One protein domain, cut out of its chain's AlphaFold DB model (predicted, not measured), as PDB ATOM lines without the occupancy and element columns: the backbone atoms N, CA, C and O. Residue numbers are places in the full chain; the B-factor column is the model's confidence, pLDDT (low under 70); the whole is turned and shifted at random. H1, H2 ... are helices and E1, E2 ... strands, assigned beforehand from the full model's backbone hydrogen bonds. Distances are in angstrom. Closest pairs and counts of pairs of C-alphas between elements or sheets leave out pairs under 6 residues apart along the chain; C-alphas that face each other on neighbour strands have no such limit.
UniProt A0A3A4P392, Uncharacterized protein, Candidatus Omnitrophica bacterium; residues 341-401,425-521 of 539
ATOM      1  N   PRO A 341     104.234 -38.543  55.832       88.00
ATOM      2  CA  PRO A 341     103.808 -39.825  55.291       88.00
ATOM      3  C   PRO A 341     102.739 -39.663  54.204       88.00
ATOM      4  O   PRO A 341     101.779 -38.909  54.361       88.00
ATOM      5  N   ASP A 342     102.873 -40.413  53.119       87.50
ATOM      6  CA  ASP A 342     101.885 -40.496  52.040       87.50
ATOM      7  C   ASP A 342     100.810 -41.566  52.301       87.50
ATOM      8  O   ASP A 342      99.877 -41.709  51.516       87.50
ATOM      9  N   ARG A 343     100.929 -42.307  53.410       89.75
ATOM     10  CA  ARG A 343     100.013 -43.359  53.863       89.75
ATOM     11  C   ARG A 343      99.548 -43.073  55.288       89.75
ATOM     12  O   ARG A 343     100.258 -43.380  56.247       89.75
ATOM     13  N   VAL A 344      98.371 -42.468  55.432       90.88
ATOM     14  CA  VAL A 344      97.844 -42.021  56.736       90.88
ATOM     15  C   VAL A 344      96.386 -42.428  56.906       90.88
ATOM     16  O   VAL A 344      95.600 -42.294  55.973       90.88
ATOM     17  N   ILE A 345      96.018 -42.896  58.099       91.12
ATOM     18  CA  ILE A 345      94.635 -43.161  58.513       91.12
ATOM     19  C   ILE A 345      94.271 -42.196  59.640       91.12
ATOM     20  O   ILE A 345      94.855 -42.253  60.720       91.12
ATOM     21  N   PHE A 346      93.281 -41.345  59.398       91.88
ATOM     22  CA  PHE A 346      92.633 -40.503  60.396       91.88
ATOM     23  C   PHE A 346      91.381 -41.220  60.901       91.88
ATOM     24  O   PHE A 346      90.469 -41.473  60.114       91.88
ATOM     25  N   TYR A 347      91.324 -41.552  62.192       90.56
ATOM     26  CA  TYR A 347      90.207 -42.304  62.784       90.56
ATOM     27  C   TYR A 347      89.618 -41.624  64.026       90.56
ATOM     28  O   TYR A 347      90.175 -40.656  64.533       90.56
ATOM     29  N   GLY A 348      88.463 -42.081  64.497       88.06
ATOM     30  CA  GLY A 348      87.730 -41.554  65.653       88.06
ATOM     31  C   GLY A 348      86.242 -41.382  65.352       88.06
ATOM     32  O   GLY A 348      85.819 -41.543  64.213       88.06
ATOM     33  N   ASP A 349      85.440 -40.976  66.335       82.62
ATOM     34  CA  ASP A 349      83.982 -40.821  66.161       82.62
ATOM     35  C   ASP A 349      83.557 -39.497  65.523       82.62
ATOM     36  O   ASP A 349      82.593 -39.429  64.757       82.62
ATOM     37  N   ASN A 350      84.300 -38.421  65.785       87.56
ATOM     38  CA  ASN A 350      83.936 -37.084  65.327       87.56
ATOM     39  C   ASN A 350      84.218 -36.900  63.824       87.56
ATOM     40  O   ASN A 350      85.359 -36.675  63.416       87.56
ATOM     41  N   ALA A 351      83.156 -36.934  63.014       88.00
ATOM     42  CA  ALA A 351      83.247 -36.788  61.562       88.00
ATOM     43  C   ALA A 351      83.854 -35.452  61.115       88.00
ATOM     44  O   ALA A 351      84.638 -35.426  60.170       88.00
ATOM     45  N   TYR A 352      83.556 -34.351  61.812       89.62
ATOM     46  CA  TYR A 352      84.108 -33.043  61.463       89.62
ATOM     47  C   TYR A 352      85.609 -32.958  61.737       89.62
ATOM     48  O   TYR A 352      86.344 -32.400  60.924       89.62
ATOM     49  N   ALA A 353      86.072 -33.535  62.849       90.12
ATOM     50  CA  ALA A 353      87.487 -33.540  63.202       90.12
ATOM     51  C   ALA A 353      88.316 -34.352  62.198       90.12
ATOM     52  O   ALA A 353      89.338 -33.864  61.713       90.12
ATOM     53  N   ARG A 354      87.859 -35.562  61.843       91.50
ATOM     54  CA  ARG A 354      88.541 -36.410  60.851       91.50
ATOM     55  C   ARG A 354      88.567 -35.771  59.468       91.50
ATOM     56  O   ARG A 354      89.647 -35.662  58.893       91.50
ATOM     57  N   ALA A 355      87.420 -35.284  58.990       91.69
ATOM     58  CA  ALA A 355      87.320 -34.648  57.681       91.69
ATOM     59  C   ALA A 355      88.207 -33.402  57.604       91.69
ATOM     60  O   ALA A 355      88.928 -33.210  56.629       91.69
ATOM     61  N   TYR A 356      88.212 -32.573  58.651       92.56
ATOM     62  CA  TYR A 356      89.086 -31.408  58.701       92.56
ATOM     63  C   TYR A 356      90.569 -31.810  58.703       92.56
ATOM     64  O   TYR A 356      91.341 -31.263  57.919       92.56
ATOM     65  N   ALA A 357      90.974 -32.780  59.530       92.56
ATOM     66  CA  ALA A 357      92.362 -33.241  59.595       92.56
ATOM     67  C   ALA A 357      92.850 -33.816  58.255       92.56
ATOM     68  O   ALA A 357      93.902 -33.405  57.762       92.56
ATOM     69  N   SER A 358      92.075 -34.715  57.644       93.50
ATOM     70  CA  SER A 358      92.429 -35.374  56.384       93.50
ATOM     71  C   SER A 358      92.503 -34.382  55.218       93.50
ATOM     72  O   SER A 358      93.476 -34.402  54.459       93.50
ATOM     73  N   GLN A 359      91.545 -33.452  55.124       93.56
ATOM     74  CA  GLN A 359      91.513 -32.401  54.102       93.56
ATOM     75  C   GLN A 359      92.641 -31.379  54.264       93.56
ATOM     76  O   GLN A 359      93.261 -30.980  53.278       93.56
ATOM     77  N   GLN A 360      92.933 -30.943  55.493       93.56
ATOM     78  CA  GLN A 360      94.065 -30.047  55.716       93.56
ATOM     79  C   GLN A 360      95.377 -30.759  55.395       93.56
ATOM     80  O   GLN A 360      96.213 -30.194  54.691       93.56
ATOM     81  N   TYR A 361      95.547 -32.009  55.829       93.50
ATOM     82  CA  TYR A 361      96.767 -32.767  55.572       93.50
ATOM     83  C   TYR A 361      97.051 -32.924  54.075       93.50
ATOM     84  O   TYR A 361      98.144 -32.574  53.620       93.50
ATOM     85  N   ILE A 362      96.060 -33.367  53.291       91.75
ATOM     86  CA  ILE A 362      96.229 -33.530  51.841       91.75
ATOM     87  C   ILE A 362      96.509 -32.191  51.148       91.75
ATOM     88  O   ILE A 362      97.410 -32.133  50.317       91.75
ATOM     89  N   ALA A 363      95.844 -31.099  51.543       92.19
ATOM     90  CA  ALA A 363      96.080 -29.778  50.961       92.19
ATOM     91  C   ALA A 363      97.516 -29.276  51.204       92.19
ATOM     92  O   ALA A 363      98.157 -28.733  50.302       92.19
ATOM     93  N   HIS A 364      98.060 -29.489  52.408       92.88
ATOM     94  CA  HIS A 364      99.443 -29.120  52.725       92.88
ATOM     95  C   HIS A 364     100.446 -29.999  51.965       92.88
ATOM     96  O   HIS A 364     101.429 -29.495  51.413       92.88
ATOM     97  N   TYR A 365     100.180 -31.306  51.888       90.75
ATOM     98  CA  TYR A 365     101.009 -32.252  51.145       90.75
ATOM     99  C   TYR A 365     101.016 -31.950  49.638       90.75
ATOM    100  O   TYR A 365     102.066 -31.970  48.993       90.75
ATOM    101  N   GLU A 366      99.864 -31.596  49.070       89.12
ATOM    102  CA  GLU A 366      99.715 -31.153  47.683       89.12
ATOM    103  C   GLU A 366     100.564 -29.924  47.374       89.12
ATOM    104  O   GLU A 366     101.311 -29.925  46.391       89.12
ATOM    105  N   LEU A 367     100.495 -28.896  48.223       89.31
ATOM    106  CA  LEU A 367     101.298 -27.683  48.069       89.31
ATOM    107  C   LEU A 367     102.798 -27.995  48.134       89.31
ATOM    108  O   LEU A 367     103.575 -27.477  47.324       89.31
ATOM    109  N   LEU A 368     103.214 -28.907  49.017       88.00
ATOM    110  CA  LEU A 368     104.593 -29.393  49.061       88.00
ATOM    111  C   LEU A 368     104.991 -30.105  47.755       88.00
ATOM    112  O   LEU A 368     106.045 -29.811  47.189       88.00
ATOM    113  N   LEU A 369     104.156 -30.996  47.218       84.62
ATOM    114  CA  LEU A 369     104.446 -31.676  45.950       84.62
ATOM    115  C   LEU A 369     104.522 -30.703  44.764       84.62
ATOM    116  O   LEU A 369     105.406 -30.846  43.912       84.62
ATOM    117  N   GLN A 370     103.622 -29.719  44.706       83.19
ATOM    118  CA  GLN A 370     103.612 -28.652  43.696       83.19
ATOM    119  C   GLN A 370     104.911 -27.850  43.715       83.19
ATOM    120  O   GLN A 370     105.549 -27.673  42.671       83.19
ATOM    121  N   THR A 371     105.350 -27.477  44.915       79.94
ATOM    122  CA  THR A 371     106.622 -26.794  45.170       79.94
ATOM    123  C   THR A 371     107.807 -27.582  44.591       79.94
ATOM    124  O   THR A 371     108.695 -27.009  43.957       79.94
ATOM    125  N   LEU A 372     107.804 -28.912  44.723       75.50
ATOM    126  CA  LEU A 372     108.927 -29.769  44.323       75.50
ATOM    127  C   LEU A 372     108.936 -30.178  42.838       75.50
ATOM    128  O   LEU A 372     109.997 -30.476  42.287       75.50
ATOM    129  N   ASN A 373     107.785 -30.211  42.160       68.31
ATOM    130  CA  ASN A 373     107.667 -30.759  40.797       68.31
ATOM    131  C   ASN A 373     107.459 -29.715  39.688       68.31
ATOM    132  O   ASN A 373     107.494 -30.072  38.505       68.31
ATOM    133  N   ALA A 374     107.300 -28.432  40.019       59.19
ATOM    134  CA  ALA A 374     106.927 -27.381  39.066       59.19
ATOM    135  C   ALA A 374     107.888 -27.188  37.865       59.19
ATOM    136  O   ALA A 374     107.520 -26.569  36.871       59.19
ATOM    137  N   SER A 375     109.117 -27.717  37.893       55.22
ATOM    138  CA  SER A 375     110.062 -27.665  36.758       55.22
ATOM    139  C   SER A 375     109.904 -28.817  35.754       55.22
ATOM    140  O   SER A 375     110.360 -28.695  34.619       55.22
ATOM    141  N   LYS A 376     109.262 -29.933  36.129       59.22
ATOM    142  CA  LYS A 376     109.304 -31.180  35.343       59.22
ATOM    143  C   LYS A 376     108.169 -31.344  34.328       59.22
ATOM    144  O   LYS A 376     108.165 -32.353  33.629       59.22
ATOM    145  N   LYS A 377     107.208 -30.408  34.241       56.78
ATOM    146  CA  LYS A 377     105.958 -30.535  33.444       56.78
ATOM    147  C   LYS A 377     105.223 -31.880  33.642       56.78
ATOM    148  O   LYS A 377     104.384 -32.252  32.828       56.78
ATOM    149  N   LYS A 378     105.546 -32.629  34.701       61.28
ATOM    150  CA  LYS A 378     104.892 -33.891  35.038       61.28
ATOM    151  C   LYS A 378     103.627 -33.566  35.816       61.28
ATOM    152  O   LYS A 378     103.666 -32.730  36.715       61.28
ATOM    153  N   MET A 379     102.530 -34.235  35.470       63.38
ATOM    154  CA  MET A 379     101.297 -34.174  36.246       63.38
ATOM    155  C   MET A 379     101.596 -34.667  37.664       63.38
ATOM    156  O   MET A 379     102.076 -35.785  37.851       63.38
ATOM    157  N   ILE A 380     101.364 -33.805  38.647       69.25
ATOM    158  CA  ILE A 380     101.533 -34.135  40.058       69.25
ATOM    159  C   ILE A 380     100.264 -34.848  40.492       69.25
ATOM    160  O   ILE A 380      99.169 -34.323  40.299       69.25
ATOM    161  N   ARG A 381     100.414 -36.047  41.050       76.00
ATOM    162  CA  ARG A 381      99.301 -36.801  41.616       76.00
ATOM    163  C   ARG A 381      99.518 -36.902  43.124       76.00
ATOM    164  O   ARG A 381     100.447 -37.601  43.524       76.00
ATOM    165  N   PRO A 382      98.744 -36.173  43.938       81.56
ATOM    166  CA  PRO A 382      98.784 -36.345  45.379       81.56
ATOM    167  C   PRO A 382      98.154 -37.682  45.795       81.56
ATOM    168  O   PRO A 382      97.377 -38.255  45.007       81.56
ATOM    169  N   PRO A 383      98.473 -38.156  47.019       87.06
ATOM    170  CA  PRO A 383      97.809 -39.285  47.660       87.06
ATOM    171  C   PRO A 383      96.293 -39.251  47.458       87.06
ATOM    172  O   PRO A 383      95.688 -38.181  47.477       87.06
ATOM    173  N   ALA A 384      95.662 -40.404  47.234       87.12
ATOM    174  CA  ALA A 384      94.202 -40.439  47.147       87.12
ATOM    175  C   ALA A 384      93.585 -40.188  48.525       87.12
ATOM    176  O   ALA A 384      94.031 -40.809  49.487       87.12
ATOM    177  N   LEU A 385      92.541 -39.364  48.608       88.94
ATOM    178  CA  LEU A 385      91.693 -39.307  49.796       88.94
ATOM    179  C   LEU A 385      90.592 -40.367  49.678       88.94
ATOM    180  O   LEU A 385      89.810 -40.339  48.728       88.94
ATOM    181  N   LEU A 386      90.538 -41.286  50.635       90.50
ATOM    182  CA  LEU A 386      89.492 -42.293  50.779       90.50
ATOM    183  C   LEU A 386      88.618 -41.957  51.979       90.50
ATOM    184  O   LEU A 386      89.135 -41.673  53.058       90.50
ATOM    185  N   LEU A 387      87.306 -42.044  51.791       90.25
ATOM    186  CA  LEU A 387      86.327 -41.908  52.859       90.25
ATOM    187  C   LEU A 387      85.731 -43.282  53.163       90.25
ATOM    188  O   LEU A 387      85.159 -43.915  52.281       90.25
ATOM    189  N   ILE A 388      85.853 -43.722  54.412       90.31
ATOM    190  CA  ILE A 388      85.233 -44.945  54.922       90.31
ATOM    191  C   ILE A 388      84.231 -44.529  55.995       90.31
ATOM    192  O   ILE A 388      84.601 -44.045  57.068       90.31
ATOM    193  N   THR A 389      82.948 -44.672  55.675       88.94
ATOM    194  CA  THR A 389      81.836 -44.195  56.508       88.94
ATOM    195  C   THR A 389      81.534 -45.141  57.670       88.94
ATOM    196  O   THR A 389      81.969 -46.289  57.687       88.94
ATOM    197  N   ALA A 390      80.751 -44.686  58.653       86.00
ATOM    198  CA  ALA A 390      80.346 -45.551  59.764       86.00
ATOM    199  C   ALA A 390      79.516 -46.743  59.258       86.00
ATOM    200  O   ALA A 390      79.728 -47.868  59.697       86.00
ATOM    201  N   SER A 391      78.656 -46.520  58.255       85.31
ATOM    202  CA  SER A 391      77.906 -47.586  57.584       85.31
ATOM    203  C   SER A 391      78.807 -48.593  56.874       85.31
ATOM    204  O   SER A 391      78.502 -49.781  56.883       85.31
ATOM    205  N   ASP A 392      79.927 -48.152  56.291       84.62
ATOM    206  CA  ASP A 392      80.920 -49.064  55.718       84.62
ATOM    207  C   ASP A 392      81.506 -49.965  56.815       84.62
ATOM    208  O   ASP A 392      81.512 -51.188  56.676       84.62
ATOM    209  N   ILE A 393      81.924 -49.380  57.941       84.44
ATOM    210  CA  ILE A 393      82.477 -50.115  59.089       84.44
ATOM    211  C   ILE A 393      81.450 -51.089  59.687       84.44
ATOM    212  O   ILE A 393      81.782 -52.237  59.981       84.44
ATOM    213  N   GLU A 394      80.193 -50.675  59.842       81.69
ATOM    214  CA  GLU A 394      79.110 -51.538  60.328       81.69
ATOM    215  C   GLU A 394      78.816 -52.685  59.355       81.69
ATOM    216  O   GLU A 394      78.683 -53.839  59.775       81.69
ATOM    217  N   ARG A 395      78.775 -52.407  58.048       78.19
ATOM    218  CA  ARG A 395      78.614 -53.429  57.004       78.19
ATOM    219  C   ARG A 395      79.755 -54.445  57.040       78.19
ATOM    220  O   ARG A 395      79.508 -55.647  56.965       78.19
ATOM    221  N   ALA A 396      80.984 -53.966  57.212       76.81
ATOM    222  CA  ALA A 396      82.170 -54.795  57.362       76.81
ATOM    223  C   ALA A 396      82.053 -55.700  58.605       76.81
ATOM    224  O   ALA A 396      82.174 -56.920  58.498       76.81
ATOM    225  N   ARG A 397      81.727 -55.140  59.774       76.62
ATOM    226  CA  ARG A 397      81.597 -55.894  61.035       76.62
ATOM    227  C   ARG A 397      80.442 -56.897  61.044       76.62
ATOM    228  O   ARG A 397      80.524 -57.915  61.720       76.62
ATOM    229  N   THR A 398      79.379 -56.634  60.289       71.81
ATOM    230  CA  THR A 398      78.214 -57.529  60.178       71.81
ATOM    231  C   THR A 398      78.355 -58.587  59.079       71.81
ATOM    232  O   THR A 398      77.459 -59.413  58.915       71.81
ATOM    233  N   GLY A 399      79.460 -58.586  58.322       61.47
ATOM    234  CA  GLY A 399      79.757 -59.591  57.295       61.47
ATOM    235  C   GLY A 399      78.874 -59.523  56.041       61.47
ATOM    236  O   GLY A 399      78.990 -60.389  55.173       61.47
ATOM    237  N   LYS A 400      78.017 -58.502  55.910       52.41
ATOM    238  CA  LYS A 400      77.149 -58.270  54.743       52.41
ATOM    239  C   LYS A 400      77.888 -57.499  53.651       52.41
ATOM    240  O   LYS A 400      77.516 -56.385  53.297       52.41
ATOM    241  N   ILE A 401      78.963 -58.072  53.126       54.06
ATOM    242  CA  ILE A 401      79.559 -57.574  51.885       54.06
ATOM    243  C   ILE A 401      78.789 -58.252  50.750       54.06
ATOM    244  O   ILE A 401      78.996 -59.436  50.482       54.06
ATOM    245  N   CYS A 425      87.550 -57.831  57.768       73.19
ATOM    246  CA  CYS A 425      86.511 -56.991  57.183       73.19
ATOM    247  C   CYS A 425      86.963 -55.534  56.964       73.19
ATOM    248  O   CYS A 425      86.512 -54.884  56.019       73.19
ATOM    249  N   ILE A 426      87.882 -55.015  57.791       75.88
ATOM    250  CA  ILE A 426      88.400 -53.642  57.657       75.88
ATOM    251  C   ILE A 426      89.384 -53.534  56.488       75.88
ATOM    252  O   ILE A 426      89.279 -52.603  55.685       75.88
ATOM    253  N   SER A 427      90.305 -54.484  56.307       76.88
ATOM    254  CA  SER A 427      91.182 -54.451  55.130       76.88
ATOM    255  C   SER A 427      90.405 -54.681  53.836       76.88
ATOM    256  O   SER A 427      90.745 -54.090  52.809       76.88
ATOM    257  N   GLN A 428      89.357 -55.511  53.866       78.56
ATOM    258  CA  GLN A 428      88.477 -55.722  52.715       78.56
ATOM    259  C   GLN A 428      87.822 -54.415  52.275       78.56
ATOM    260  O   GLN A 428      87.953 -54.052  51.105       78.56
ATOM    261  N   ILE A 429      87.235 -53.654  53.203       84.31
ATOM    262  CA  ILE A 429      86.569 -52.404  52.833       84.31
ATOM    263  C   ILE A 429      87.549 -51.319  52.384       84.31
ATOM    264  O   ILE A 429      87.263 -50.592  51.437       84.31
ATOM    265  N   ILE A 430      88.748 -51.253  52.979       85.06
ATOM    266  CA  ILE A 430      89.824 -50.383  52.477       85.06
ATOM    267  C   ILE A 430      90.155 -50.755  51.027       85.06
ATOM    268  O   ILE A 430      90.250 -49.879  50.170       85.06
ATOM    269  N   ASN A 431      90.320 -52.045  50.730       84.94
ATOM    270  CA  ASN A 431      90.664 -52.510  49.388       84.94
ATOM    271  C   ASN A 431      89.531 -52.295  48.374       84.94
ATOM    272  O   ASN A 431      89.809 -51.971  47.220       84.94
ATOM    273  N   GLU A 432      88.271 -52.437  48.777       84.31
ATOM    274  CA  GLU A 432      87.105 -52.111  47.946       84.31
ATOM    275  C   GLU A 432      87.050 -50.619  47.625       84.31
ATOM    276  O   GLU A 432      86.984 -50.245  46.454       84.31
ATOM    277  N   GLN A 433      87.191 -49.758  48.635       86.50
ATOM    278  CA  GLN A 433      87.193 -48.308  48.436       86.50
ATOM    279  C   GLN A 433      88.390 -47.841  47.600       86.50
ATOM    280  O   GLN A 433      88.249 -46.968  46.741       86.50
ATOM    281  N   LYS A 434      89.560 -48.475  47.757       87.69
ATOM    282  CA  LYS A 434      90.698 -48.273  46.849       87.69
ATOM    283  C   LYS A 434      90.321 -48.599  45.404       87.69
ATOM    284  O   LYS A 434      90.597 -47.788  44.526       87.69
ATOM    285  N   LYS A 435      89.689 -49.750  45.140       84.94
ATOM    286  CA  LYS A 435      89.269 -50.146  43.779       84.94
ATOM    287  C   LYS A 435      88.291 -49.143  43.170       84.94
ATOM    288  O   LYS A 435      88.485 -48.754  42.021       84.94
ATOM    289  N   ILE A 436      87.296 -48.691  43.933       85.06
ATOM    290  CA  ILE A 436      86.329 -47.678  43.483       85.06
ATOM    291  C   ILE A 436      87.058 -46.373  43.132       85.06
ATOM    292  O   ILE A 436      86.952 -45.887  42.008       85.06
ATOM    293  N   SER A 437      87.900 -45.866  44.038       83.25
ATOM    294  CA  SER A 437      88.666 -44.633  43.815       83.25
ATOM    295  C   SER A 437      89.614 -44.722  42.610       83.25
ATOM    296  O   SER A 437      89.799 -43.746  41.880       83.25
ATOM    297  N   LEU A 438      90.213 -45.892  42.366       83.56
ATOM    298  CA  LEU A 438      91.067 -46.137  41.200       83.56
ATOM    299  C   LEU A 438      90.304 -46.006  39.882       83.56
ATOM    300  O   LEU A 438      90.805 -45.373  38.947       83.56
ATOM    301  N   LEU A 439      89.101 -46.582  39.830       81.81
ATOM    302  CA  LEU A 439      88.217 -46.509  38.671       81.81
ATOM    303  C   LEU A 439      87.781 -45.065  38.410       81.81
ATOM    304  O   LEU A 439      87.939 -44.575  37.293       81.81
ATOM    305  N   GLU A 440      87.324 -44.352  39.441       83.31
ATOM    306  CA  GLU A 440      86.878 -42.956  39.328       83.31
ATOM    307  C   GLU A 440      87.988 -42.014  38.850       83.31
ATOM    308  O   GLU A 440      87.751 -41.093  38.067       83.31
ATOM    309  N   ARG A 441      89.224 -42.244  39.302       75.81
ATOM    310  CA  ARG A 441      90.378 -41.400  38.959       75.81
ATOM    311  C   ARG A 441      91.077 -41.825  37.667       75.81
ATOM    312  O   ARG A 441      91.993 -41.122  37.234       75.81
ATOM    313  N   ASN A 442      90.676 -42.946  37.063       81.06
ATOM    314  CA  ASN A 442      91.326 -43.556  35.902       81.06
ATOM    315  C   ASN A 442      92.846 -43.751  36.119       81.06
ATOM    316  O   ASN A 442      93.684 -43.298  35.330       81.06
ATOM    317  N   ILE A 443      93.211 -44.359  37.253       78.19
ATOM    318  CA  ILE A 443      94.599 -44.649  37.647       78.19
ATOM    319  C   ILE A 443      94.759 -46.166  37.781       78.19
ATOM    320  O   ILE A 443      93.913 -46.830  38.372       78.19
ATOM    321  N   ASP A 444      95.850 -46.729  37.261       79.50
ATOM    322  CA  ASP A 444      96.155 -48.143  37.468       79.50
ATOM    323  C   ASP A 444      96.626 -48.418  38.910       79.50
ATOM    324  O   ASP A 444      97.230 -47.567  39.569       79.50
ATOM    325  N   GLY A 445      96.369 -49.632  39.403       72.69
ATOM    326  CA  GLY A 445      96.653 -50.004  40.793       72.69
ATOM    327  C   GLY A 445      98.122 -49.843  41.201       72.69
ATOM    328  O   GLY A 445      98.398 -49.392  42.313       72.69
ATOM    329  N   ASN A 446      99.064 -50.125  40.294       74.31
ATOM    330  CA  ASN A 446     100.496 -49.992  40.575       74.31
ATOM    331  C   ASN A 446     100.880 -48.523  40.768       74.31
ATOM    332  O   ASN A 446     101.567 -48.178  41.730       74.31
ATOM    333  N   THR A 447     100.390 -47.641  39.898       74.88
ATOM    334  CA  THR A 447     100.614 -46.200  40.022       74.88
ATOM    335  C   THR A 447     100.007 -45.644  41.314       74.88
ATOM    336  O   THR A 447     100.639 -44.824  41.977       74.88
ATOM    337  N   ALA A 448      98.827 -46.096  41.738       72.88
ATOM    338  CA  ALA A 448      98.199 -45.581  42.957       72.88
ATOM    339  C   ALA A 448      98.911 -45.982  44.249       72.88
ATOM    340  O   ALA A 448      99.089 -45.141  45.130       72.88
ATOM    341  N   GLU A 449      99.404 -47.216  44.347       79.88
ATOM    342  CA  GLU A 449     100.201 -47.637  45.504       79.88
ATOM    343  C   GLU A 449     101.520 -46.848  45.614       79.88
ATOM    344  O   GLU A 449     101.998 -46.617  46.725       79.88
ATOM    345  N   THR A 450     102.072 -46.357  44.495       76.44
ATOM    346  CA  THR A 450     103.235 -45.444  44.507       76.44
ATOM    347  C   THR A 450     102.898 -43.985  44.827       76.44
ATOM    348  O   THR A 450     103.798 -43.224  45.172       76.44
ATOM    349  N   ILE A 451     101.633 -43.580  44.685       80.19
ATOM    350  CA  ILE A 451     101.162 -42.216  44.969       80.19
ATOM    351  C   ILE A 451     100.825 -42.042  46.457       80.19
ATOM    352  O   ILE A 451     101.018 -40.953  46.996       80.19
ATOM    353  N   GLY A 452     100.329 -43.100  47.104       87.50
ATOM    354  CA  GLY A 452      99.934 -43.092  48.512       87.50
ATOM    355  C   GLY A 452      98.428 -42.910  48.735       87.50
ATOM    356  O   GLY A 452      97.654 -42.654  47.806       87.50
ATOM    357  N   TRP A 453      98.015 -43.058  49.994       90.00
ATOM    358  CA  TRP A 453      96.625 -43.133  50.438       90.00
ATOM    359  C   TRP A 453      96.418 -42.384  51.760       90.00
ATOM    360  O   TRP A 453      97.024 -42.715  52.777       90.00
ATOM    361  N   ILE A 454      95.501 -41.425  51.768       92.81
ATOM    362  CA  ILE A 454      95.002 -40.756  52.968       92.81
ATOM    363  C   ILE A 454      93.592 -41.267  53.223       92.81
ATOM    364  O   ILE A 454      92.741 -41.182  52.345       92.81
ATOM    365  N   ILE A 455      93.337 -41.819  54.402       92.31
ATOM    366  CA  ILE A 455      92.075 -42.480  54.728       92.31
ATOM    367  C   ILE A 455      91.404 -41.725  55.873       92.31
ATOM    368  O   ILE A 455      91.978 -41.608  56.951       92.31
ATOM    369  N   ASP A 456      90.194 -41.228  55.647       93.31
ATOM    370  CA  ASP A 456      89.263 -40.801  56.693       93.31
ATOM    371  C   ASP A 456      88.386 -41.998  57.063       93.31
ATOM    372  O   ASP A 456      87.603 -42.474  56.239       93.31
ATOM    373  N   MET A 457      88.552 -42.517  58.278       91.50
ATOM    374  CA  MET A 457      87.894 -43.734  58.734       91.50
ATOM    375  C   MET A 457      86.991 -43.457  59.935       91.50
ATOM    376  O   MET A 457      87.459 -43.120  61.022       91.50
ATOM    377  N   ALA A 458      85.686 -43.643  59.754       89.19
ATOM    378  CA  ALA A 458      84.672 -43.441  60.785       89.19
ATOM    379  C   ALA A 458      84.590 -44.608  61.783       89.19
ATOM    380  O   ALA A 458      83.553 -45.255  61.921       89.19
ATOM    381  N   ILE A 459      85.699 -44.878  62.467       85.06
ATOM    382  CA  ILE A 459      85.818 -45.903  63.503       85.06
ATOM    383  C   ILE A 459      86.254 -45.257  64.821       85.06
ATOM    384  O   ILE A 459      87.249 -44.536  64.842       85.06
ATOM    385  N   ALA A 460      85.499 -45.500  65.895       77.25
ATOM    386  CA  ALA A 460      85.732 -44.946  67.234       77.25
ATOM    387  C   ALA A 460      87.137 -45.258  67.753       77.25
ATOM    388  O   ALA A 460      87.963 -44.369  67.948       77.25
ATOM    389  N   ASP A 461      87.366 -46.557  67.898       75.38
ATOM    390  CA  ASP A 461      88.587 -47.232  68.285       75.38
ATOM    391  C   ASP A 461      88.591 -48.584  67.568       75.38
ATOM    392  O   ASP A 461      87.533 -49.165  67.278       75.38
ATOM    393  N   PHE A 462      89.789 -49.081  67.278       77.25
ATOM    394  CA  PHE A 462      89.959 -50.410  66.709       77.25
ATOM    395  C   PHE A 462      89.871 -51.465  67.817       77.25
ATOM    396  O   PHE A 462      90.376 -51.282  68.927       77.25
ATOM    397  N   THR A 463      89.258 -52.605  67.514       78.25
ATOM    398  CA  THR A 463      89.360 -53.792  68.366       78.25
ATOM    399  C   THR A 463      90.792 -54.338  68.352       78.25
ATOM    400  O   THR A 463      91.589 -54.029  67.467       78.25
ATOM    401  N   VAL A 464      91.139 -55.195  69.319       74.50
ATOM    402  CA  VAL A 464      92.465 -55.847  69.371       74.50
ATOM    403  C   VAL A 464      92.766 -56.612  68.077       74.50
ATOM    404  O   VAL A 464      93.888 -56.562  67.579       74.50
ATOM    405  N   GLN A 465      91.757 -57.277  67.511       71.94
ATOM    406  CA  GLN A 465      91.874 -57.977  66.234       71.94
ATOM    407  C   GLN A 465      92.100 -56.986  65.084       71.94
ATOM    408  O   GLN A 465      93.058 -57.140  64.333       71.94
ATOM    409  N   GLU A 466      91.293 -55.923  64.981       75.81
ATOM    410  CA  GLU A 466      91.444 -54.883  63.949       75.81
ATOM    411  C   GLU A 466      92.827 -54.197  64.015       75.81
ATOM    412  O   GLU A 466      93.446 -53.955  62.976       75.81
ATOM    413  N   TYR A 467      93.363 -53.955  65.218       75.62
ATOM    414  CA  TYR A 467      94.738 -53.473  65.404       75.62
ATOM    415  C   TYR A 467      95.777 -54.475  64.892       75.62
ATOM    416  O   TYR A 467      96.648 -54.087  64.112       75.62
ATOM    417  N   ALA A 468      95.670 -55.750  65.279       71.38
ATOM    418  CA  ALA A 468      96.601 -56.796  64.855       71.38
ATOM    419  C   ALA A 468      96.635 -56.958  63.324       71.38
ATOM    420  O   ALA A 468      97.702 -57.175  62.747       71.38
ATOM    421  N   TYR A 469      95.492 -56.787  62.653       71.88
ATOM    422  CA  TYR A 469      95.418 -56.819  61.192       71.88
ATOM    423  C   TYR A 469      96.054 -55.593  60.543       71.88
ATOM    424  O   TYR A 469      96.842 -55.744  59.607       71.88
ATOM    425  N   LEU A 470      95.788 -54.389  61.054       73.25
ATOM    426  CA  LEU A 470      96.440 -53.168  60.568       73.25
ATOM    427  C   LEU A 470      97.953 -53.156  60.834       73.25
ATOM    428  O   LEU A 470      98.693 -52.483  60.118       73.25
ATOM    429  N   ASP A 471      98.425 -53.937  61.807       73.31
ATOM    430  CA  ASP A 471      99.846 -54.186  62.078       73.31
ATOM    431  C   ASP A 471     100.470 -55.265  61.173       73.31
ATOM    432  O   ASP A 471     101.673 -55.543  61.259       73.31
ATOM    433  N   SER A 472      99.688 -55.848  60.264       68.94
ATOM    434  CA  SER A 472     100.102 -56.914  59.354       68.94
ATOM    435  C   SER A 472     100.010 -56.501  57.876       68.94
ATOM    436  O   SER A 472      99.332 -55.543  57.492       68.94
ATOM    437  N   GLY A 473     100.739 -57.221  57.017       71.75
ATOM    438  CA  GLY A 473     100.659 -57.056  55.563       71.75
ATOM    439  C   GLY A 473     100.993 -55.637  55.051       71.75
ATOM    440  O   GLY A 473     101.853 -54.958  55.618       71.75
ATOM    441  N   PRO A 474     100.353 -55.170  53.957       68.50
ATOM    442  CA  PRO A 474     100.630 -53.861  53.353       68.50
ATOM    443  C   PRO A 474     100.120 -52.674  54.193       68.50
ATOM    444  O   PRO A 474     100.581 -51.543  54.002       68.50
ATOM    445  N   ASN A 475      99.206 -52.917  55.139       71.88
ATOM    446  CA  ASN A 475      98.583 -51.889  55.982       71.88
ATOM    447  C   ASN A 475      99.501 -51.397  57.104       71.88
ATOM    448  O   ASN A 475      99.379 -50.257  57.546       71.88
ATOM    449  N   ARG A 476     100.511 -52.195  57.461       73.19
ATOM    450  CA  ARG A 476     101.543 -51.840  58.440       73.19
ATOM    451  C   ARG A 476     102.298 -50.541  58.091       73.19
ATOM    452  O   ARG A 476     102.814 -49.854  58.967       73.19
ATOM    453  N   SER A 477     102.336 -50.190  56.803       77.31
ATOM    454  CA  SER A 477     102.946 -48.953  56.296       77.31
ATOM    455  C   SER A 477     102.164 -47.675  56.633       77.31
ATOM    456  O   SER A 477     102.717 -46.585  56.485       77.31
ATOM    457  N   PHE A 478     100.908 -47.782  57.076       84.38
ATOM    458  CA  PHE A 478     100.073 -46.627  57.390       84.38
ATOM    459  C   PHE A 478     100.346 -46.088  58.792       84.38
ATOM    460  O   PHE A 478     100.287 -46.809  59.794       84.38
ATOM    461  N   ILE A 479     100.547 -44.776  58.867       86.38
ATOM    462  CA  ILE A 479     100.532 -44.051  60.135       86.38
ATOM    463  C   ILE A 479      99.080 -43.787  60.531       86.38
ATOM    464  O   ILE A 479      98.264 -43.366  59.715       86.38
ATOM    465  N   ARG A 480      98.744 -44.079  61.786       86.50
ATOM    466  CA  ARG A 480      97.375 -44.032  62.313       86.50
ATOM    467  C   ARG A 480      97.263 -42.907  63.325       86.50
ATOM    468  O   ARG A 480      98.002 -42.898  64.305       86.50
ATOM    469  N   ILE A 481      96.330 -41.990  63.099       87.19
ATOM    470  CA  ILE A 481      96.168 -40.776  63.895       87.19
ATOM    471  C   ILE A 481      94.739 -40.706  64.455       87.19
ATOM    472  O   ILE A 481      93.789 -40.601  63.673       87.19
ATOM    473  N   PRO A 482      94.566 -40.749  65.789       86.69
ATOM    474  CA  PRO A 482      93.264 -40.556  66.413       86.69
ATOM    475  C   PRO A 482      92.857 -39.076  66.387       86.69
ATOM    476  O   PRO A 482      93.580 -38.196  66.849       86.69
ATOM    477  N   CYS A 483      91.645 -38.807  65.913       84.88
ATOM    478  CA  CYS A 483      91.015 -37.486  65.861       84.88
ATOM    479  C   CYS A 483      90.000 -37.269  67.003       84.88
ATOM    480  O   CYS A 483      89.255 -36.291  66.995       84.88
ATOM    481  N   SER A 484      89.950 -38.172  67.986       71.50
ATOM    482  CA  SER A 484      89.005 -38.163  69.117       71.50
ATOM    483  C   SER A 484      89.478 -37.349  70.338       71.50
ATOM    484  O   SER A 484      88.702 -37.126  71.271       71.50
ATOM    485  N   GLY A 485      90.731 -36.873  70.341       62.06
ATOM    486  CA  GLY A 485      91.380 -36.244  71.503       62.06
ATOM    487  C   GLY A 485      91.107 -34.749  71.735       62.06
ATOM    488  O   GLY A 485      91.387 -34.255  72.824       62.06
ATOM    489  N   TYR A 486      90.549 -34.018  70.764       66.62
ATOM    490  CA  TYR A 486      90.337 -32.559  70.846       66.62
ATOM    491  C   TYR A 486      88.836 -32.240  70.922       66.62
ATOM    492  O   TYR A 486      88.185 -31.951  69.918       66.62
ATOM    493  N   ARG A 487      88.257 -32.367  72.123       58.47
ATOM    494  CA  ARG A 487      86.794 -32.343  72.326       58.47
ATOM    495  C   ARG A 487      86.149 -30.949  72.251       58.47
ATOM    496  O   ARG A 487      84.947 -30.877  72.029       58.47
ATOM    497  N   ASP A 488      86.934 -29.872  72.322       69.38
ATOM    498  CA  ASP A 488      86.429 -28.489  72.450       69.38
ATOM    499  C   ASP A 488      86.601 -27.627  71.183       69.38
ATOM    500  O   ASP A 488      86.755 -26.404  71.262       69.38
ATOM    501  N   VAL A 489      86.619 -28.241  69.996       83.31
ATOM    502  CA  VAL A 489      86.786 -27.518  68.723       83.31
ATOM    503  C   VAL A 489      85.446 -27.354  68.016       83.31
ATOM    504  O   VAL A 489      84.820 -28.329  67.599       83.31
ATOM    505  N   ASP A 490      85.036 -26.104  67.806       86.12
ATOM    506  CA  ASP A 490      83.871 -25.788  66.984       86.12
ATOM    507  C   ASP A 490      84.249 -25.795  65.495       86.12
ATOM    508  O   ASP A 490      84.700 -24.798  64.927       86.12
ATOM    509  N   PHE A 491      84.068 -26.946  64.843       85.88
ATOM    510  CA  PHE A 491      84.360 -27.115  63.418       85.88
ATOM    511  C   PHE A 491      83.354 -26.426  62.486       85.88
ATOM    512  O   PHE A 491      83.684 -26.206  61.317       85.88
ATOM    513  N   GLN A 492      82.177 -26.037  62.973       85.62
ATOM    514  CA  GLN A 492      81.109 -25.462  62.149       85.62
ATOM    515  C   GLN A 492      81.160 -23.929  62.119       85.62
ATOM    516  O   GLN A 492      80.799 -23.315  61.115       85.62
ATOM    517  N   SER A 493      81.666 -23.296  63.177       87.06
ATOM    518  CA  SER A 493      81.791 -21.841  63.255       87.06
ATOM    519  C   SER A 493      82.900 -21.279  62.360       87.06
ATOM    520  O   SER A 493      83.969 -21.872  62.177       87.06
ATOM    521  N   PHE A 494      82.651 -20.082  61.826       86.19
ATOM    522  CA  PHE A 494      83.603 -19.279  61.045       86.19
ATOM    523  C   PHE A 494      84.232 -18.139  61.855       86.19
ATOM    524  O   PHE A 494      84.951 -17.312  61.289       86.19
ATOM    525  N   SER A 495      83.961 -18.071  63.162       88.38
ATOM    526  CA  SER A 495      84.575 -17.071  64.039       88.38
ATOM    527  C   SER A 495      86.103 -17.202  64.051       88.38
ATOM    528  O   SER A 495      86.649 -18.291  63.872       88.38
ATOM    529  N   GLU A 496      86.809 -16.098  64.302       84.88
ATOM    530  CA  GLU A 496      88.275 -16.114  64.423       84.88
ATOM    531  C   GLU A 496      88.753 -17.061  65.536       84.88
ATOM    532  O   GLU A 496      89.753 -17.759  65.379       84.88
ATOM    533  N   HIS A 497      87.986 -17.167  66.627       86.06
ATOM    534  CA  HIS A 497      88.256 -18.120  67.703       86.06
ATOM    535  C   HIS A 497      88.165 -19.573  67.219       86.06
ATOM    536  O   HIS A 497      89.098 -20.349  67.422       86.06
ATOM    537  N   ALA A 498      87.085 -19.934  66.519       85.81
ATOM    538  CA  ALA A 498      86.906 -21.276  65.968       85.81
ATOM    539  C   ALA A 498      87.977 -21.614  64.921       85.81
ATOM    540  O   ALA A 498      88.508 -22.723  64.911       85.81
ATOM    541  N   LYS A 499      88.363 -20.657  64.064       86.44
ATOM    542  CA  LYS A 499      89.483 -20.835  63.123       86.44
ATOM    543  C   LYS A 499      90.785 -21.149  63.856       86.44
ATOM    544  O   LYS A 499      91.490 -22.070  63.454       86.44
ATOM    545  N   LYS A 500      91.087 -20.421  64.935       86.00
ATOM    546  CA  LYS A 500      92.280 -20.666  65.751       86.00
ATOM    547  C   LYS A 500      92.260 -22.060  66.383       86.00
ATOM    548  O   LYS A 500      93.237 -22.785  66.252       86.00
ATOM    549  N   GLN A 501      91.138 -22.470  66.977       88.25
ATOM    550  CA  GLN A 501      90.993 -23.809  67.564       88.25
ATOM    551  C   GLN A 501      91.193 -24.927  66.533       88.25
ATOM    552  O   GLN A 501      91.864 -25.916  66.819       88.25
ATOM    553  N   LYS A 502      90.648 -24.765  65.320       89.62
ATOM    554  CA  LYS A 502      90.855 -25.715  64.219       89.62
ATOM    555  C   LYS A 502      92.331 -25.805  63.816       89.62
ATOM    556  O   LYS A 502      92.841 -26.907  63.626       89.62
ATOM    557  N   TRP A 503      93.031 -24.673  63.739       88.31
ATOM    558  CA  TRP A 503      94.470 -24.659  63.467       88.31
ATOM    559  C   TRP A 503      95.291 -25.317  64.576       88.31
ATOM    560  O   TRP A 503      96.183 -26.106  64.273       88.31
ATOM    561  N   ASP A 504      94.974 -25.047  65.841       88.06
ATOM    562  CA  ASP A 504      95.640 -25.673  66.987       88.06
ATOM    563  C   ASP A 504      95.425 -27.197  66.993       88.06
ATOM    564  O   ASP A 504      96.375 -27.959  67.189       88.06
ATOM    565  N   PHE A 505      94.211 -27.649  66.666       90.75
ATOM    566  CA  PHE A 505      93.912 -29.064  66.449       90.75
ATOM    567  C   PHE A 505      94.756 -29.668  65.319       90.75
ATOM    568  O   PHE A 505      95.376 -30.713  65.505       90.75
ATOM    569  N   PHE A 506      94.838 -29.014  64.160       91.56
ATOM    570  CA  PHE A 506      95.647 -29.529  63.054       91.56
ATOM    571  C   PHE A 506      97.149 -29.546  63.378       91.56
ATOM    572  O   PHE A 506      97.857 -30.468  62.979       91.56
ATOM    573  N   ASN A 507      97.647 -28.583  64.153       89.38
ATOM    574  CA  ASN A 507      99.032 -28.595  64.627       89.38
ATOM    575  C   ASN A 507      99.314 -29.814  65.522       89.38
ATOM    576  O   ASN A 507     100.345 -30.462  65.351       89.38
ATOM    577  N   PHE A 508      98.381 -30.178  66.407       87.25
ATOM    578  CA  PHE A 508      98.471 -31.405  67.211       87.25
ATOM    579  C   PHE A 508      98.482 -32.676  66.344       87.25
ATOM    580  O   PHE A 508      99.244 -33.614  66.602       87.25
ATOM    581  N   ILE A 509      97.670 -32.701  65.284       88.94
ATOM    582  CA  ILE A 509      97.678 -33.788  64.299       88.94
ATOM    583  C   ILE A 509      99.060 -33.912  63.642       88.94
ATOM    584  O   ILE A 509      99.609 -35.011  63.578       88.94
ATOM    585  N   LEU A 510      99.662 -32.800  63.209       88.75
ATOM    586  CA  LEU A 510     101.003 -32.802  62.614       88.75
ATOM    587  C   LEU A 510     102.083 -33.299  63.586       88.75
ATOM    588  O   LEU A 510     102.955 -34.062  63.177       88.75
ATOM    589  N   ASP A 511     102.011 -32.928  64.865       83.56
ATOM    590  CA  ASP A 511     102.932 -33.437  65.891       83.56
ATOM    591  C   ASP A 511     102.829 -34.954  66.063       83.56
ATOM    592  O   ASP A 511     103.845 -35.647  66.176       83.56
ATOM    593  N   SER A 512     101.608 -35.483  66.016       80.75
ATOM    594  CA  SER A 512     101.352 -36.924  66.097       80.75
ATOM    595  C   SER A 512     101.934 -37.667  64.889       80.75
ATOM    596  O   SER A 512     102.472 -38.760  65.025       80.75
ATOM    597  N   ILE A 513     101.902 -37.054  63.704       76.00
ATOM    598  CA  ILE A 513     102.438 -37.641  62.469       76.00
ATOM    599  C   ILE A 513     103.972 -37.715  62.481       76.00
ATOM    600  O   ILE A 513     104.538 -38.685  61.987       76.00
ATOM    601  N   VAL A 514     104.654 -36.716  63.049       66.44
ATOM    602  CA  VAL A 514     106.131 -36.665  63.075       66.44
ATOM    603  C   VAL A 514     106.728 -37.519  64.201       66.44
ATOM    604  O   VAL A 514     107.860 -37.982  64.087       66.44
ATOM    605  N   THR A 515     105.987 -37.736  65.289       60.22
ATOM    606  CA  THR A 515     106.456 -38.503  66.460       60.22
ATOM    607  C   THR A 515     106.168 -40.000  66.374       60.22
ATOM    608  O   THR A 515     106.844 -40.782  67.043       60.22
ATOM    609  N   VAL A 516     105.205 -40.419  65.548       56.25
ATOM    610  CA  VAL A 516     104.826 -41.827  65.380       56.25
ATOM    611  C   VAL A 516     105.519 -42.398  64.135       56.25
ATOM    612  O   VAL A 516     105.102 -42.095  63.015       56.25
ATOM    613  N   PRO A 517     106.569 -43.234  64.273       49.03
ATOM    614  CA  PRO A 517     107.139 -43.912  63.118       49.03
ATOM    615  C   PRO A 517     106.119 -44.893  62.530       49.03
ATOM    616  O   PRO A 517     105.374 -45.550  63.262       49.03
ATOM    617  N   ALA A 518     106.125 -45.053  61.203       48.38
ATOM    618  CA  ALA A 518     105.454 -46.185  60.576       48.38
ATOM    619  C   ALA A 518     106.034 -47.473  61.183       48.38
ATOM    620  O   ALA A 518     107.253 -47.686  61.164       48.38
ATOM    621  N   LEU A 519     105.180 -48.315  61.766       43.03
ATOM    622  CA  LEU A 519     105.608 -49.559  62.400       43.03
ATOM    623  C   LEU A 519     106.298 -50.429  61.341       43.03
ATOM    624  O   LEU A 519     105.648 -50.988  60.477       43.03
ATOM    625  N   GLY A 520     107.624 -50.569  61.383       36.62
ATOM    626  CA  GLY A 520     108.385 -51.344  60.387       36.62
ATOM    627  C   GLY A 520     109.562 -50.615  59.738       36.62
ATOM    628  O   GLY A 520     110.335 -51.253  59.027       36.62
ATOM    629  N   VAL A 521     109.765 -49.324  60.015       34.09
ATOM    630  CA  VAL A 521     111.054 -48.676  59.737       34.09
ATOM    631  C   VAL A 521     112.013 -49.037  60.869       34.09
ATOM    632  O   VAL A 521     111.901 -48.519  61.977       34.09
TER     633      VAL A 521
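Overview. This is residues 341 to 401 and 425 to 521 of the 539 residues of an uncharacterized protein of Candidatus Omnitrophica bacterium (UniProt A0A3A4P392). A small twisted sheet of four parallel strands forms the core, with the long helix H1 running along one face and H3 set slantwise over the other. H7 covers the E4 edge on the H1 side, the short helices H2, H4 and H5 sit next to H3, and the far end of H1 leads into a turn whose residues 373 to 378 stick out. The printed part has 158 residues with seven named helices and four named strands, in the order E1, H1, E2, H2, H3, H4, E3, H5, H6, E4, H7, and the sheet's order is E2, E3, E1, E4. The class is mixed, helices and strands; the whole is compact, with a radius of gyration of the C-alphas of 16.2 A and spans of 44 by 43 by 32 A.

Arrangement. E1, residues 343 to 347, is an inner strand with two parallel neighbours, E3, residues 453 to 457, and E4, residues 479 to 482; E2, residues 384 to 388, is an edge strand and the parallel neighbour of E3. N 346 and O 455 are 2.8 A apart, N 345 and O 479 2.8 A, and N 386 and O 454 2.8 A, each within hydrogen-bond range. H1, residues 351 to 373, is on the sheet at a height over the sheet of 9.6 A, over E3 and only just over E1, where 3 of its C-alphas fall; it runs along the strands, at 1 degree to E3 on the local plane. E1, H1 and E2 form a split strand-helix-strand unit, two parallel strands with E3 between them, with a right-handed crossover. H2, residues 390 to 397, is not on the sheet. H3, residues 425 to 441, is on the opposite face from H1, over E2 and E3, at a height of 8.7 A and slantwise to the strands. H3 is the hub: its residues 425 to 429 touch H2, where the C-alphas of Ala 396 and Cys 425 are closest at 4.9 A, at a steep tilt of 51 degrees, opposite ways. H4, residues 445 to 451, touches H3 only at the corner, only just, with 3 pairs of C-alphas within 8 A, the closest being Leu 438 and Gly 445 at 6.8 A; it only grazes the sheet. H5, residues 464 to 470, only just touches H3, also with 3 pairs, the closest C-alphas being Ile 426 and Glu 466 at 7.1 A. H6, residues 473 to 477, only grazes the sheet; E3, H5, H6 and E4 form a second split unit, E1 between its strands, also right-handed. H7, residues 496 to 515, is on the same face as H1, over E4; with H3 on the other face this makes three layers, helices on both faces of a sheet. H7 only just touches H1, with 3 pairs, the closest C-alphas being Ala 357 and Phe 506 at 6.0 A. Every O i to N i+4 pair is within hydrogen-bond range in H1, H2, H3, H4, H5 and H7; in H6 it is 0 of 1, with 0 of 2 O i to N i+3 pairs.

Along the chain. E1 begins at C-alpha 343, (100.013, -43.359, 53.863), and is 13.3 A long. H1 is 32.6 A long, H3 24.3 A and H7 28.9 A, ending at C-alpha 515, (106.456, -38.503, 66.460).

Size, cuts and confidence. The farthest C-alphas, of Ser 375 and Thr 398, are 49.5 A apart. Residues 402 to 424 are not printed, with 8.8 A between C-alphas 401 and 425 across the cut. The E4 to H7 link is long, 13 residues. Mean pLDDT of the printed part is 80.0; 25 residues are under 70, among them 373 to 380 and 514 to 521.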